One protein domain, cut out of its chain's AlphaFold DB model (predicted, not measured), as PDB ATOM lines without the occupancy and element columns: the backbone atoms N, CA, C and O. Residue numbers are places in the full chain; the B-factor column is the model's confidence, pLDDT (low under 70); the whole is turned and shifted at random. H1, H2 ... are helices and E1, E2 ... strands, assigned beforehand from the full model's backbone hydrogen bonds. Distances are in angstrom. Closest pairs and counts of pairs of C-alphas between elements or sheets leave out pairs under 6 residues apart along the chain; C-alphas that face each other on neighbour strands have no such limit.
ATOM      1  N   PHE A 216     168.798 272.511 272.178       96.69
ATOM      2  CA  PHE A 216     168.700 273.697 271.330       96.69
ATOM      3  C   PHE A 216     167.390 274.452 271.574       96.69
ATOM      4  O   PHE A 216     167.371 275.662 271.461       96.69
ATOM      5  N   ILE A 217     166.315 273.750 271.943       94.75
ATOM      6  CA  ILE A 217     165.010 274.353 272.257       94.75
ATOM      7  C   ILE A 217     164.970 274.816 273.715       94.75
ATOM      8  O   ILE A 217     164.351 275.820 274.041       94.75
ATOM      9  N   TYR A 218     165.597 274.059 274.617       95.12
ATOM     10  CA  TYR A 218     165.519 274.340 276.049       95.12
ATOM     11  C   TYR A 218     166.488 275.433 276.507       95.12
ATOM     12  O   TYR A 218     166.246 276.068 277.531       95.12
ATOM     13  N   PHE A 219     167.597 275.635 275.790       96.56
ATOM     14  CA  PHE A 219     168.591 276.655 276.132       96.56
ATOM     15  C   PHE A 219     168.466 277.928 275.316       96.56
ATOM     16  O   PHE A 219     168.799 278.983 275.845       96.56
ATOM     17  N   ILE A 220     167.985 277.838 274.076       96.31
ATOM     18  CA  ILE A 220     167.852 278.985 273.182       96.31
ATOM     19  C   ILE A 220     166.369 279.271 273.021       96.31
ATOM     20  O   ILE A 220     165.600 278.422 272.572       96.31
ATOM     21  N   TRP A 221     165.967 280.474 273.421       94.94
ATOM     22  CA  TRP A 221     164.600 280.927 273.223       94.94
ATOM     23  C   TRP A 221     164.276 281.002 271.725       94.94
ATOM     24  O   TRP A 221     165.104 281.411 270.922       94.94
ATOM     25  N   ASP A 222     163.064 280.625 271.330       94.38
ATOM     26  CA  ASP A 222     162.688 280.553 269.910       94.38
ATOM     27  C   ASP A 222     162.790 281.910 269.181       94.38
ATOM     28  O   ASP A 222     163.117 281.949 267.997       94.38
ATOM     29  N   GLY A 223     162.582 283.027 269.887       94.19
ATOM     30  CA  GLY A 223     162.757 284.373 269.327       94.19
ATOM     31  C   GLY A 223     164.218 284.803 269.138       94.19
ATOM     32  O   GLY A 223     164.465 285.838 268.535       94.19
ATOM     33  N   PHE A 224     165.181 284.016 269.620       95.31
ATOM     34  CA  PHE A 224     166.615 284.215 269.390       95.31
ATOM     35  C   PHE A 224     167.148 283.480 268.162       95.31
ATOM     36  O   PHE A 224     168.312 283.653 267.807       95.31
ATOM     37  N   ILE A 225     166.336 282.621 267.542       95.88
ATOM     38  CA  ILE A 225     166.745 281.858 266.366       95.88
ATOM     39  C   ILE A 225     166.353 282.664 265.123       95.88
ATOM     40  O   ILE A 225     165.154 282.873 264.917       95.88
ATOM     41  N   PRO A 226     167.315 283.079 264.277       95.50
ATOM     42  CA  PRO A 226     167.019 283.785 263.034       95.50
ATOM     43  C   PRO A 226     166.106 282.960 262.120       95.50
ATOM     44  O   PRO A 226     166.309 281.749 261.945       95.50
ATOM     45  N   LYS A 227     165.092 283.612 261.538       95.56
ATOM     46  CA  LYS A 227     164.049 282.972 260.722       95.56
ATOM     47  C   LYS A 227     163.953 283.588 259.328       95.56
ATOM     48  O   LYS A 227     163.708 284.778 259.189       95.56
ATOM     49  N   GLY A 228     164.111 282.750 258.307       94.81
ATOM     50  CA  GLY A 228     163.839 283.070 256.906       94.81
ATOM     51  C   GLY A 228     162.576 282.384 256.383       94.81
ATOM     52  O   GLY A 228     161.900 281.625 257.098       94.81
ATOM     53  N   HIS A 229     162.281 282.614 255.105       95.44
ATOM     54  CA  HIS A 229     161.047 282.158 254.463       95.44
ATOM     55  C   HIS A 229     161.307 281.594 253.063       95.44
ATOM     56  O   HIS A 229     162.001 282.197 252.254       95.44
ATOM     57  N   GLY A 230     160.746 280.422 252.774       95.50
ATOM     58  CA  GLY A 230     160.714 279.837 251.438       95.50
ATOM     59  C   GLY A 230     159.750 280.593 250.522       95.50
ATOM     60  O   GLY A 230     158.732 281.120 250.971       95.50
ATOM     61  N   LYS A 231     160.052 280.624 249.221       96.12
ATOM     62  CA  LYS A 231     159.265 281.371 248.219       96.12
ATOM     63  C   LYS A 231     158.018 280.633 247.731       96.12
ATOM     64  O   LYS A 231     157.141 281.247 247.135       96.12
ATOM     65  N   ASN A 232     157.919 279.334 248.010       94.25
ATOM     66  CA  ASN A 232     156.861 278.461 247.493       94.25
ATOM     67  C   ASN A 232     155.647 278.322 248.432       94.25
ATOM     68  O   ASN A 232     154.778 277.484 248.196       94.25
ATOM     69  N   GLY A 233     155.560 279.145 249.481       83.38
ATOM     70  CA  GLY A 233     154.397 279.226 250.365       83.38
ATOM     71  C   GLY A 233     154.706 278.960 251.842       83.38
ATOM     72  O   GLY A 233     155.835 278.626 252.203       83.38
ATOM     73  N   PRO A 234     153.703 279.132 252.723       82.12
ATOM     74  CA  PRO A 234     153.873 278.924 254.153       82.12
ATOM     75  C   PRO A 234     154.131 277.448 254.457       82.12
ATOM     76  O   PRO A 234     153.610 276.552 253.792       82.12
ATOM     77  N   GLY A 235     154.895 277.180 255.512       86.12
ATOM     78  CA  GLY A 235     155.168 275.803 255.878       86.12
ATOM     79  C   GLY A 235     155.904 275.627 257.193       86.12
ATOM     80  O   GLY A 235     155.786 276.427 258.122       86.12
ATOM     81  N   ARG A 236     156.617 274.509 257.290       91.94
ATOM     82  CA  ARG A 236     157.283 274.051 258.505       91.94
ATOM     83  C   ARG A 236     158.627 274.757 258.647       91.94
ATOM     84  O   ARG A 236     159.389 274.837 257.690       91.94
ATOM     85  N   GLY A 237     158.934 275.216 259.858       95.25
ATOM     86  CA  GLY A 237     160.272 275.692 260.191       95.25
ATOM     87  C   GLY A 237     161.284 274.549 260.098       95.25
ATOM     88  O   GLY A 237     161.243 273.612 260.901       95.25
ATOM     89  N   GLU A 238     162.182 274.626 259.123       96.00
ATOM     90  CA  GLU A 238     163.275 273.682 258.928       96.00
ATOM     91  C   GLU A 238     164.585 274.324 259.384       96.00
ATOM     92  O   GLU A 238     164.909 275.445 258.999       96.00
ATOM     93  N   HIS A 239     165.346 273.621 260.225       97.00
ATOM     94  CA  HIS A 239     166.666 274.109 260.622       97.00
ATOM     95  C   HIS A 239     167.601 274.007 259.421       97.00
ATOM     96  O   HIS A 239     167.701 272.932 258.834       97.00
ATOM     97  N   VAL A 240     168.308 275.083 259.078       96.00
ATOM     98  CA  VAL A 240     169.175 275.095 257.889       96.00
ATOM     99  C   VAL A 240     170.356 274.138 258.055       96.00
ATOM    100  O   VAL A 240     170.603 273.316 257.174       96.00
ATOM    101  N   VAL A 241     170.954 274.109 259.253       97.12
ATOM    102  CA  VAL A 241     171.854 273.043 259.712       97.12
ATOM    103  C   VAL A 241     171.117 272.171 260.741       97.12
ATOM    104  O   VAL A 241     170.653 272.691 261.760       97.12
ATOM    105  N   PRO A 242     170.995 270.843 260.540       97.88
ATOM    106  CA  PRO A 242     170.273 269.975 261.466       97.88
ATOM    107  C   PRO A 242     170.842 270.014 262.890       97.88
ATOM    108  O   PRO A 242     172.045 269.874 263.102       97.88
ATOM    109  N   ARG A 243     169.970 270.084 263.905       97.75
ATOM    110  CA  ARG A 243     170.381 270.091 265.327       97.75
ATOM    111  C   ARG A 243     171.247 268.891 265.717       97.75
ATOM    112  O   ARG A 243     172.181 269.031 266.502       97.75
ATOM    113  N   LYS A 244     170.950 267.705 265.172       96.81
ATOM    114  CA  LYS A 244     171.755 266.499 265.417       96.81
ATOM    115  C   LYS A 244     173.161 266.642 264.841       96.81
ATOM    116  O   LYS A 244     174.126 266.331 265.532       96.81
ATOM    117  N   PHE A 245     173.273 267.181 263.627       97.44
ATOM    118  CA  PHE A 245     174.562 267.514 263.033       97.44
ATOM    119  C   PHE A 245     175.325 268.509 263.916       97.44
ATOM    120  O   PHE A 245     176.463 268.234 264.283       97.44
ATOM    121  N   LEU A 246     174.692 269.616 264.330       97.75
ATOM    122  CA  LEU A 246     175.316 270.635 265.188       97.75
ATOM    123  C   LEU A 246     175.829 270.064 266.515       97.75
ATOM    124  O   LEU A 246     176.926 270.410 266.945       97.75
ATOM    125  N   LEU A 247     175.071 269.161 267.145       97.06
ATOM    126  CA  LEU A 247     175.495 268.464 268.361       97.06
ATOM    127  C   LEU A 247     176.788 267.666 268.128       97.06
ATOM    128  O   LEU A 247     177.754 267.821 268.875       97.06
ATOM    129  N   HIS A 248     176.824 266.831 267.086       95.62
ATOM    130  CA  HIS A 248     178.001 266.019 266.768       95.62
ATOM    131  C   HIS A 248     179.195 266.869 266.323       95.62
ATOM    132  O   HIS A 248     180.320 266.607 266.746       95.62
ATOM    133  N   ALA A 249     178.952 267.905 265.521       94.38
ATOM    134  CA  ALA A 249     179.976 268.843 265.091       94.38
ATOM    135  C   ALA A 249     180.571 269.597 266.286       94.38
ATOM    136  O   ALA A 249     181.789 269.675 266.400       94.38
ATOM    137  N   GLY A 250     179.746 270.055 267.233       95.00
ATOM    138  CA  GLY A 250     180.212 270.679 268.472       95.00
ATOM    139  C   GLY A 250     181.085 269.745 269.319       95.00
ATOM    140  O   GLY A 250     182.145 270.157 269.786       95.00
ATOM    141  N   VAL A 251     180.711 268.464 269.451       93.62
ATOM    142  CA  VAL A 251     181.581 267.449 270.082       93.62
ATOM    143  C   VAL A 251     182.906 267.310 269.322       93.62
ATOM    144  O   VAL A 251     183.963 267.226 269.948       93.62
ATOM    145  N   GLY A 252     182.868 267.303 267.987       90.44
ATOM    146  CA  GLY A 252     184.060 267.272 267.135       90.44
ATOM    147  C   GLY A 252     184.988 268.470 267.355       90.44
ATOM    148  O   GLY A 252     186.193 268.281 267.503       90.44
ATOM    149  N   LEU A 253     184.431 269.680 267.468       89.38
ATOM    150  CA  LEU A 253     185.190 270.899 267.765       89.38
ATOM    151  C   LEU A 253     185.870 270.816 269.140       89.38
ATOM    152  O   LEU A 253     187.056 271.120 269.252       89.38
ATOM    153  N   PHE A 254     185.182 270.326 270.176       90.81
ATOM    154  CA  PHE A 254     185.806 270.130 271.494       90.81
ATOM    155  C   PHE A 254     186.927 269.083 271.481       90.81
ATOM    156  O   PHE A 254     187.969 269.293 272.103       90.81
ATOM    157  N   LYS A 255     186.762 267.978 270.741       87.19
ATOM    158  CA  LYS A 255     187.846 266.997 270.532       87.19
ATOM    159  C   LYS A 255     189.054 267.634 269.842       87.19
ATOM    160  O   LYS A 255     190.192 267.340 270.198       87.19
ATOM    161  N   ALA A 256     188.804 268.550 268.909       82.38
ATOM    162  CA  ALA A 256     189.834 269.345 268.251       82.38
ATOM    163  C   ALA A 256     190.437 270.453 269.140       82.38
ATOM    164  O   ALA A 256     191.329 271.154 268.679       82.38
ATOM    165  N   GLY A 257     189.991 270.607 270.393       82.25
ATOM    166  CA  GLY A 257     190.565 271.564 271.346       82.25
ATOM    167  C   GLY A 257     189.887 272.931 271.391       82.25
ATOM    168  O   GLY A 257     190.406 273.845 272.024       82.25
ATOM    169  N   TRP A 258     188.738 273.103 270.732       85.12
ATOM    170  CA  TRP A 258     188.065 274.400 270.708       85.12
ATOM    171  C   TRP A 258     187.537 274.789 272.098       85.12
ATOM    172  O   TRP A 258     186.939 273.948 272.780       85.12
ATOM    173  N   PRO A 259     187.687 276.062 272.516       86.00
ATOM    174  CA  PRO A 259     187.117 276.546 273.769       86.00
ATOM    175  C   PRO A 259     185.590 276.687 273.675       86.00
ATOM    176  O   PRO A 259     185.010 276.704 272.583       86.00
ATOM    177  N   ILE A 260     184.926 276.814 274.830       91.12
ATOM    178  CA  ILE A 260     183.457 276.913 274.932       91.12
ATOM    179  C   ILE A 260     182.933 278.087 274.101       91.12
ATOM    180  O   ILE A 260     181.964 277.929 273.365       91.12
ATOM    181  N   GLU A 261     183.598 279.233 274.177       89.56
ATOM    182  CA  GLU A 261     183.250 280.482 273.502       89.56
ATOM    183  C   GLU A 261     183.338 280.330 271.978       89.56
ATOM    184  O   GLU A 261     182.489 280.828 271.237       89.56
ATOM    185  N   GLY A 262     184.335 279.580 271.496       86.81
ATOM    186  CA  GLY A 262     184.500 279.278 270.075       86.81
ATOM    187  C   GLY A 262     183.399 278.385 269.543       86.81
ATOM    188  O   GLY A 262     182.789 278.695 268.519       86.81
ATOM    189  N   VAL A 263     183.096 277.311 270.271       93.12
ATOM    190  CA  VAL A 263     181.993 276.416 269.913       93.12
ATOM    191  C   VAL A 263     180.653 277.155 269.984       93.12
ATOM    192  O   VAL A 263     179.865 277.055 269.047       93.12
ATOM    193  N   ALA A 264     180.408 277.955 271.026       95.19
ATOM    194  CA  ALA A 264     179.198 278.765 271.171       95.19
ATOM    195  C   ALA A 264     179.002 279.714 269.982       95.19
ATOM    196  O   ALA A 264     177.911 279.773 269.416       95.19
ATOM    197  N   ARG A 265     180.067 280.395 269.545       91.50
ATOM    198  CA  ARG A 265     180.018 281.276 268.376       91.50
ATOM    199  C   ARG A 265     179.699 280.513 267.096       91.50
ATOM    200  O   ARG A 265     178.839 280.956 266.340       91.50
ATOM    201  N   VAL A 266     180.349 279.376 266.850       91.88
ATOM    202  CA  VAL A 266     180.064 278.544 265.670       91.88
ATOM    203  C   VAL A 266     178.602 278.088 265.666       91.88
ATOM    204  O   VAL A 266     177.925 278.193 264.644       91.88
ATOM    205  N   LEU A 267     178.095 277.627 266.814       95.50
ATOM    206  CA  LEU A 267     176.705 277.191 266.963       95.50
ATOM    207  C   LEU A 267     175.719 278.336 266.735       95.50
ATOM    208  O   LEU A 267     174.734 278.131 266.033       95.50
ATOM    209  N   ARG A 268     176.009 279.532 267.266       94.56
ATOM    210  CA  ARG A 268     175.195 280.739 267.072       94.56
ATOM    211  C   ARG A 268     174.996 281.078 265.605       94.56
ATOM    212  O   ARG A 268     173.872 281.317 265.193       94.56
ATOM    213  N   HIS A 269     176.064 281.031 264.821       90.00
ATOM    214  CA  HIS A 269     175.987 281.343 263.393       90.00
ATOM    215  C   HIS A 269     175.378 280.212 262.561       90.00
ATOM    216  O   HIS A 269     174.813 280.451 261.501       90.00
ATOM    217  N   SER A 270     175.491 278.968 263.027       93.81
ATOM    218  CA  SER A 270     175.005 277.808 262.277       93.81
ATOM    219  C   SER A 270     173.530 277.489 262.548       93.81
ATOM    220  O   SER A 270     172.930 276.703 261.812       93.81
ATOM    221  N   LEU A 271     172.939 278.056 263.603       95.94
ATOM    222  CA  LEU A 271     171.550 277.817 263.976       95.94
ATOM    223  C   LEU A 271     170.636 278.892 263.378       95.94
ATOM    224  O   LEU A 271     170.539 280.000 263.888       95.94
ATOM    225  N   ALA A 272     169.914 278.527 262.324       96.00
ATOM    226  CA  ALA A 272     168.824 279.320 261.769       96.00
ATOM    227  C   ALA A 272     167.706 278.402 261.275       96.00
ATOM    228  O   ALA A 272     167.912 277.200 261.065       96.00
ATOM    229  N   ILE A 273     166.522 278.975 261.083       96.69
ATOM    230  CA  ILE A 273     165.341 278.280 260.577       96.69
ATOM    231  C   ILE A 273     164.875 278.959 259.289       96.69
ATOM    232  O   ILE A 273     164.832 280.179 259.210       96.69
ATOM    233  N   VAL A 274     164.482 278.181 258.286       96.44
ATOM    234  CA  VAL A 274     163.749 278.681 257.115       96.44
ATOM    235  C   VAL A 274     162.418 277.946 257.041       96.44
ATOM    236  O   VAL A 274     162.369 276.721 257.145       96.44
ATOM    237  N   HIS A 275     161.325 278.690 256.895       97.19
ATOM    238  CA  HIS A 275     159.998 278.099 256.729       97.19
ATOM    239  C   HIS A 275     159.814 277.650 255.286       97.19
ATOM    240  O   HIS A 275     159.690 278.491 254.404       97.19
ATOM    241  N   ILE A 276     159.790 276.341 255.053       97.25
ATOM    242  CA  ILE A 276     159.635 275.734 253.722       97.25
ATOM    243  C   ILE A 276     158.384 274.860 253.685       97.25
ATOM    244  O   ILE A 276     157.865 274.450 254.731       97.25
ATOM    245  N   THR A 277     157.885 274.555 252.493       97.56
ATOM    246  CA  THR A 277     156.709 273.694 252.336       97.56
ATOM    247  C   THR A 277     156.970 272.286 252.885       97.56
ATOM    248  O   THR A 277     158.109 271.831 253.037       97.56
ATOM    249  N   LEU A 278     155.894 271.558 253.197       96.38
ATOM    250  CA  LEU A 278     156.017 270.192 253.706       96.38
ATOM    251  C   LEU A 278     156.693 269.260 252.688       96.38
ATOM    252  O   LEU A 278     157.439 268.370 253.091       96.38
ATOM    253  N   ASP A 279     156.453 269.465 251.394       96.75
ATOM    254  CA  ASP A 279     157.026 268.631 250.337       96.75
ATOM    255  C   ASP A 279     158.516 268.922 250.124       96.75
ATOM    256  O   ASP A 279     159.298 267.981 250.004       96.75
ATOM    257  N   GLU A 280     158.942 270.185 250.219       97.31
ATOM    258  CA  GLU A 280     160.366 270.550 250.239       97.31
ATOM    259  C   GLU A 280     161.086 269.938 251.452       97.31
ATOM    260  O   GLU A 280     162.155 269.342 251.314       97.31
ATOM    261  N   SER A 281     160.477 270.009 252.642       96.31
ATOM    262  CA  SER A 281     161.029 269.380 253.851       96.31
ATOM    263  C   SER A 281     161.115 267.855 253.710       96.31
ATOM    264  O   SER A 281     162.140 267.263 254.047       96.31
ATOM    265  N   LYS A 282     160.086 267.201 253.152       96.19
ATOM    266  CA  LYS A 282     160.121 265.757 252.863       96.19
ATOM    267  C   LYS A 282     161.210 265.404 251.856       96.19
ATOM    268  O   LYS A 282     161.855 264.378 252.031       96.19
ATOM    269  N   PHE A 283     161.418 266.222 250.827       97.12
ATOM    270  CA  PHE A 283     162.453 265.995 249.821       97.12
ATOM    271  C   PHE A 283     163.865 266.079 250.421       97.12
ATOM    272  O   PHE A 283     164.707 265.225 250.134       97.12
ATOM    273  N   LEU A 284     164.112 267.039 251.321       96.19
ATOM    274  CA  LEU A 284     165.359 267.104 252.094       96.19
ATOM    275  C   LEU A 284     165.573 265.845 252.942       96.19
ATOM    276  O   LEU A 284     166.673 265.285 252.960       96.19
ATOM    277  N   ASP A 285     164.529 265.403 253.643       95.31
ATOM    278  CA  ASP A 285     164.615 264.335 254.638       95.31
ATOM    279  C   ASP A 285     164.660 262.928 254.032       95.31
ATOM    280  O   ASP A 285     165.365 262.054 254.548       95.31
ATOM    281  N   ALA A 286     163.882 262.685 252.975       95.56
ATOM    282  CA  ALA A 286     163.722 261.370 252.372       95.56
ATOM    283  C   ALA A 286     165.055 260.848 251.831       95.56
ATOM    284  O   ALA A 286     165.878 261.597 251.314       95.56
ATOM    285  N   SER A 287     165.278 259.539 251.953       94.81
ATOM    286  CA  SER A 287     166.494 258.902 251.449       94.81
ATOM    287  C   SER A 287     166.608 259.043 249.927       94.81
ATOM    288  O   SER A 287     165.601 259.171 249.230       94.81
ATOM    289  N   ARG A 288     167.830 258.918 249.394       94.12
ATOM    290  CA  ARG A 288     168.066 258.911 247.939       94.12
ATOM    291  C   ARG A 288     167.297 257.805 247.213       94.12
ATOM    292  O   ARG A 288     166.824 258.017 246.106       94.12
ATOM    293  N   ILE A 289     167.127 256.650 247.858       94.62
ATOM    294  CA  ILE A 289     166.344 255.523 247.320       94.62
ATOM    295  C   ILE A 289     164.862 255.906 247.180       94.62
ATOM    296  O   ILE A 289     164.203 255.484 246.239       94.62
ATOM    297  N   ASN A 290     164.361 256.757 248.078       94.88
ATOM    298  CA  ASN A 290     162.988 257.261 248.063       94.88
ATOM    299  C   ASN A 290     162.856 258.594 247.304       94.88
ATOM    300  O   ASN A 290     161.880 259.314 247.505       94.88
ATOM    301  N   GLY A 291     163.838 258.948 246.468       93.56
ATOM    302  CA  GLY A 291     163.812 260.153 245.640       93.56
ATOM    303  C   GLY A 291     164.091 261.469 246.372       93.56
ATOM    304  O   GLY A 291     163.838 262.516 245.793       93.56
ATOM    305  N   GLY A 292     164.590 261.442 247.615       96.31
ATOM    306  CA  GLY A 292     165.025 262.638 248.351       96.31
ATOM    307  C   GLY A 292     166.547 262.803 248.415       96.31
ATOM    308  O   GLY A 292     167.299 262.112 247.726       96.31
ATOM    309  N   LEU A 293     167.030 263.708 249.272       96.31
ATOM    310  CA  LEU A 293     168.469 263.978 249.428       96.31
ATOM    311  C   LEU A 293     169.144 263.215 250.577       96.31
ATOM    312  O   LEU A 293     170.369 263.068 250.576       96.31
ATOM    313  N   GLY A 294     168.373 262.705 251.538       96.38
ATOM    314  CA  GLY A 294     168.868 262.006 252.725       96.38
ATOM    315  C   GLY A 294     169.560 262.929 253.731       96.38
ATOM    316  O   GLY A 294     170.470 262.498 254.436       96.38
ATOM    317  N   LEU A 295     169.159 264.200 253.790       96.50
ATOM    318  CA  LEU A 295     169.817 265.261 254.562       96.50
ATOM    319  C   LEU A 295     169.067 265.619 255.852       96.50
ATOM    320  O   LEU A 295     169.278 266.698 256.399       96.50
ATOM    321  N   LYS A 296     168.208 264.731 256.367       95.38
ATOM    322  CA  LYS A 296     167.440 264.956 257.606       95.38
ATOM    323  C   LYS A 296     168.312 265.331 258.806       95.38
ATOM    324  O   LYS A 296     167.957 266.164 259.633       95.38
ATOM    325  N   GLU A 297     169.461 264.674 258.921       96.25
ATOM    326  CA  GLU A 297     170.371 264.810 260.062       96.25
ATOM    327  C   GLU A 297     171.808 265.137 259.635       96.25
ATOM    328  O   GLU A 297     172.715 265.107 260.463       96.25
ATOM    329  N   LEU A 298     172.017 265.429 258.350       95.69
ATOM    330  CA  LEU A 298     173.329 265.559 257.727       95.69
ATOM    331  C   LEU A 298     173.417 266.846 256.912       95.69
ATOM    332  O   LEU A 298     172.417 267.315 256.369       95.69
ATOM    333  N   MET A 299     174.633 267.366 256.786       96.62
ATOM    334  CA  MET A 299     174.981 268.358 255.771       96.62
ATOM    335  C   MET A 299     175.508 267.658 254.507       96.62
ATOM    336  O   MET A 299     175.890 266.486 254.579       96.62
ATOM    337  N   PRO A 300     175.517 268.339 253.347       95.06
ATOM    338  CA  PRO A 300     176.101 267.812 252.120       95.06
ATOM    339  C   PRO A 300     177.561 267.378 252.293       95.06
ATOM    340  O   PRO A 300     178.285 267.879 253.153       95.06
ATOM    341  N   GLU A 301     177.990 266.421 251.472       91.50
ATOM    342  CA  GLU A 301     179.342 265.866 251.529       91.50
ATOM    343  C   GLU A 301     180.410 266.952 251.351       91.50
ATOM    344  O   GLU A 301     180.286 267.819 250.486       91.50
ATOM    345  N   GLY A 302     181.446 266.908 252.191       87.00
ATOM    346  CA  GLY A 302     182.532 267.888 252.192       87.00
ATOM    347  C   GLY A 302     182.219 269.209 252.902       87.00
ATOM    348  O   GLY A 302     183.135 270.009 253.058       87.00
ATOM    349  N   TRP A 303     180.985 269.429 253.372       91.94
ATOM    350  CA  TRP A 303     180.609 270.659 254.074       91.94
ATOM    351  C   TRP A 303     181.331 270.809 255.422       91.94
ATOM    352  O   TRP A 303     181.353 269.890 256.248       91.94
ATOM    353  N   ARG A 304     181.890 271.995 255.669       86.19
ATOM    354  CA  ARG A 304     182.697 272.339 256.843       86.19
ATOM    355  C   ARG A 304     181.988 273.379 257.705       86.19
ATOM    356  O   ARG A 304     181.705 274.497 257.268       86.19
ATOM    357  N   ILE A 305     181.778 273.026 258.973       88.62
ATOM    358  CA  ILE A 305     181.126 273.900 259.951       88.62
ATOM    359  C   ILE A 305     181.912 275.196 260.181       88.62
ATOM    360  O   ILE A 305     183.128 275.175 260.364       88.62
ATOM    361  N   GLY A 306     181.206 276.329 260.171       81.75
ATOM    362  CA  GLY A 306     181.797 277.659 260.355       81.75
ATOM    363  C   GLY A 306     182.670 278.139 259.189       81.75
ATOM    364  O   GLY A 306     183.378 279.133 259.345       81.75
ATOM    365  N   VAL A 307     182.659 277.436 258.051       81.94
ATOM    366  CA  VAL A 307     183.402 277.816 256.841       81.94
ATOM    367  C   VAL A 307     182.466 277.900 255.644       81.94
ATOM    368  O   VAL A 307     182.408 278.939 254.994       81.94
ATOM    369  N   ASP A 308     181.733 276.824 255.364       86.25
ATOM    370  CA  ASP A 308     180.862 276.750 254.196       86.25
ATOM    371  C   ASP A 308     179.455 277.297 254.519       86.25
ATOM    372  O   ASP A 308     179.072 277.442 255.683       86.25
ATOM    373  N   CYS A 309     178.666 277.613 253.487       89.75
ATOM    374  CA  CYS A 309     177.353 278.244 253.642       89.75
ATOM    375  C   CYS A 309     176.386 277.383 254.468       89.75
ATOM    376  O   CYS A 309     176.147 276.214 254.158       89.75
ATOM    377  N   ILE A 310     175.750 277.970 255.484       93.56
ATOM    378  CA  ILE A 310     174.792 277.263 256.352       93.56
ATOM    379  C   ILE A 310     173.506 276.840 255.616       93.56
ATOM    380  O   ILE A 310     172.783 275.970 256.099       93.56
ATOM    381  N   TYR A 311     173.237 277.417 254.440       95.31
ATOM    382  CA  TYR A 311     172.065 277.130 253.606       95.31
ATOM    383  C   TYR A 311     172.313 276.067 252.523       95.31
ATOM    384  O   TYR A 311     171.416 275.777 251.735       95.31
ATOM    385  N   GLU A 312     173.493 275.436 252.487       94.50
ATOM    386  CA  GLU A 312     173.891 274.482 251.437       94.50
ATOM    387  C   GLU A 312     172.872 273.344 251.214       94.50
ATOM    388  O   GLU A 312     172.644 272.921 250.081       94.50
ATOM    389  N   ARG A 313     172.186 272.877 252.272       95.50
ATOM    390  CA  ARG A 313     171.095 271.884 252.155       95.50
ATOM    391  C   ARG A 313     169.950 272.379 251.273       95.50
ATOM    392  O   ARG A 313     169.451 271.617 250.450       95.50
ATOM    393  N   LEU A 314     169.551 273.640 251.438       96.12
ATOM    394  CA  LEU A 314     168.468 274.253 250.668       96.12
ATOM    395  C   LEU A 314     168.895 274.474 249.213       96.12
ATOM    396  O   LEU A 314     168.129 274.158 248.304       96.12
ATOM    397  N   HIS A 315     170.138 274.913 248.983       95.06
ATOM    398  CA  HIS A 315     170.692 275.077 247.633       95.06
ATOM    399  C   HIS A 315     170.764 273.757 246.867       95.06
ATOM    400  O   HIS A 315     170.294 273.676 245.735       95.06
ATOM    401  N   LYS A 316     171.266 272.691 247.505       94.62
ATOM    402  CA  LYS A 316     171.291 271.337 246.927       94.62
ATOM    403  C   LYS A 316     169.899 270.819 246.569       94.62
ATOM    404  O   LYS A 316     169.779 270.002 245.662       94.62
ATOM    405  N   ALA A 317     168.872 271.278 247.277       95.25
ATOM    406  CA  ALA A 317     167.484 270.928 247.012       95.25
ATOM    407  C   ALA A 317     166.795 271.828 245.977       95.25
ATOM    408  O   ALA A 317     165.639 271.573 245.652       95.25
ATOM    409  N   GLY A 318     167.465 272.869 245.469       95.75
ATOM    410  CA  GLY A 318     166.851 273.846 244.569       95.75
ATOM    411  C   GLY A 318     165.729 274.660 245.225       95.75
ATOM    412  O   GLY A 318     164.866 275.184 244.527       95.75
ATOM    413  N   ILE A 319     165.715 274.750 246.558       95.75
ATOM    414  CA  ILE A 319     164.687 275.480 247.301       95.75
ATOM    415  C   ILE A 319     165.019 276.969 247.247       95.75
ATOM    416  O   ILE A 319     166.090 277.390 247.687       95.75
ATOM    417  N   ALA A 320     164.089 277.773 246.737       95.12
ATOM    418  CA  ALA A 320     164.207 279.223 246.732       95.12
ATOM    419  C   ALA A 320     163.695 279.804 248.060       95.12
ATOM    420  O   ALA A 320     162.591 279.482 248.502       95.12
ATOM    421  N   PHE A 321     164.479 280.677 248.691       94.69
ATOM    422  CA  PHE A 321     164.154 281.276 249.986       94.69
ATOM    423  C   PHE A 321     164.747 282.679 250.113       94.69
ATOM    424  O   PHE A 321     165.648 283.052 249.361       94.69
ATOM    425  N   ASP A 322     164.231 283.432 251.076       93.62
ATOM    426  CA  ASP A 322     164.821 284.663 251.581       93.62
ATOM    427  C   ASP A 322     165.451 284.353 252.955       93.62
ATOM    428  O   ASP A 322     164.762 283.812 253.837       93.62
ATOM    429  N   PRO A 323     166.769 284.581 253.136       92.44
ATOM    430  CA  PRO A 323     167.437 284.307 254.404       92.44
ATOM    431  C   PRO A 323     166.948 285.270 255.502       92.44
ATOM    432  O   PRO A 323     166.444 286.350 255.196       92.44
TER     433      PRO A 323
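What this domain is: This is residues 216 to 323 of the 334 residues of the protein "Ftsk_gamma domain-containing protein" of Pseudomonas sp. K1S02-6 (UniProt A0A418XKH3). A small sheet of three short strands, E1, E3 and E2, makes one end of the domain, and a hairpin of the two longest helices, H2 and H3, reaches away from it to make the other end. H4 lies over part of the sheet, along E2; a long winding link of residues 286 to 311 then leads to the short H5, which only grazes the sheet, while the short H1 is near the beginning of H2. The printed part has 108 residues, with five named helices and three named strands in the order H1 E1 E2 H2 H3 E3 H4 H5; the sheet is mixed, in the order E1, E3, E2. The class is mixed, helices and strands, with under half of the residues in named elements. The whole is compact, with a radius of gyration of the C-alphas of 14.0 A and spans of 40 by 33 by 22 A.

Where its parts are: The sheet is made of E1, residues 227 to 230, 10.4 A long, E3, residues 273 to 276, 9.3 A, and E2, residues 236 to 239, 9.6 A. H2, residues 243 to 255, is 18.5 A long from C-alpha 243 at (170.381, 270.091, 265.327), and H3, residues 260 to 270, is 15.2 A. H4, residues 278 to 285, is 10.4 A long. H1, residues 216 to 219, begins at C-alpha 216 at (168.700, 273.697, 271.330), and H5, residues 312 to 316, ends at C-alpha 316 at (171.291, 271.337, 246.927).

How they stand to each other: E3 is the inner strand. It is parallel to E1 at 21 degrees, with N 230 and O 275 at 2.7 A, and antiparallel to E2 at 140 degrees, with N 236 and O 276 at 2.8 A. Residues 229 to 230 of E1 also pair, antiparallel, with residues 321 to 322. H4 is on the sheet at a height of 9.9 A, over E2 and only just over E3, with 3 of its C-alphas; it runs along the strands, at 14 degrees to E2 on the local plane. The closest C-alphas of E2 and H4, those of Arg 236 and Leu 278, are 6.3 A apart. H5 only grazes the sheet, with residues 313 to 314. H4 and H5 are close but not clearly touching, with Leu 284 and Arg 313 the closest C-alphas, 7.5 A apart. H2 and H3, a helical hairpin, touch at a shallow tilt of 31 degrees, opposite ways, their closest C-alphas being those of Gly 250 and Val 263, 6.2 A apart. H1 and H2 are close but not clearly touching, with the C-alphas of Phe 216 and Arg 243 closest at 7.2 A. In H2, H3, H4 and H5 every O i to N i+4 pair is within hydrogen-bond range; H1 is too short for such a pair.

The domain as a whole: The C-alphas farthest apart, those of Gly 233 and Gly 257, are 42.5 A apart. The printed part has no cut. The link from H4 to H5 is long, with 26 residues. The mean pLDDT of the printed part is 93.6, and no printed residue is under 70.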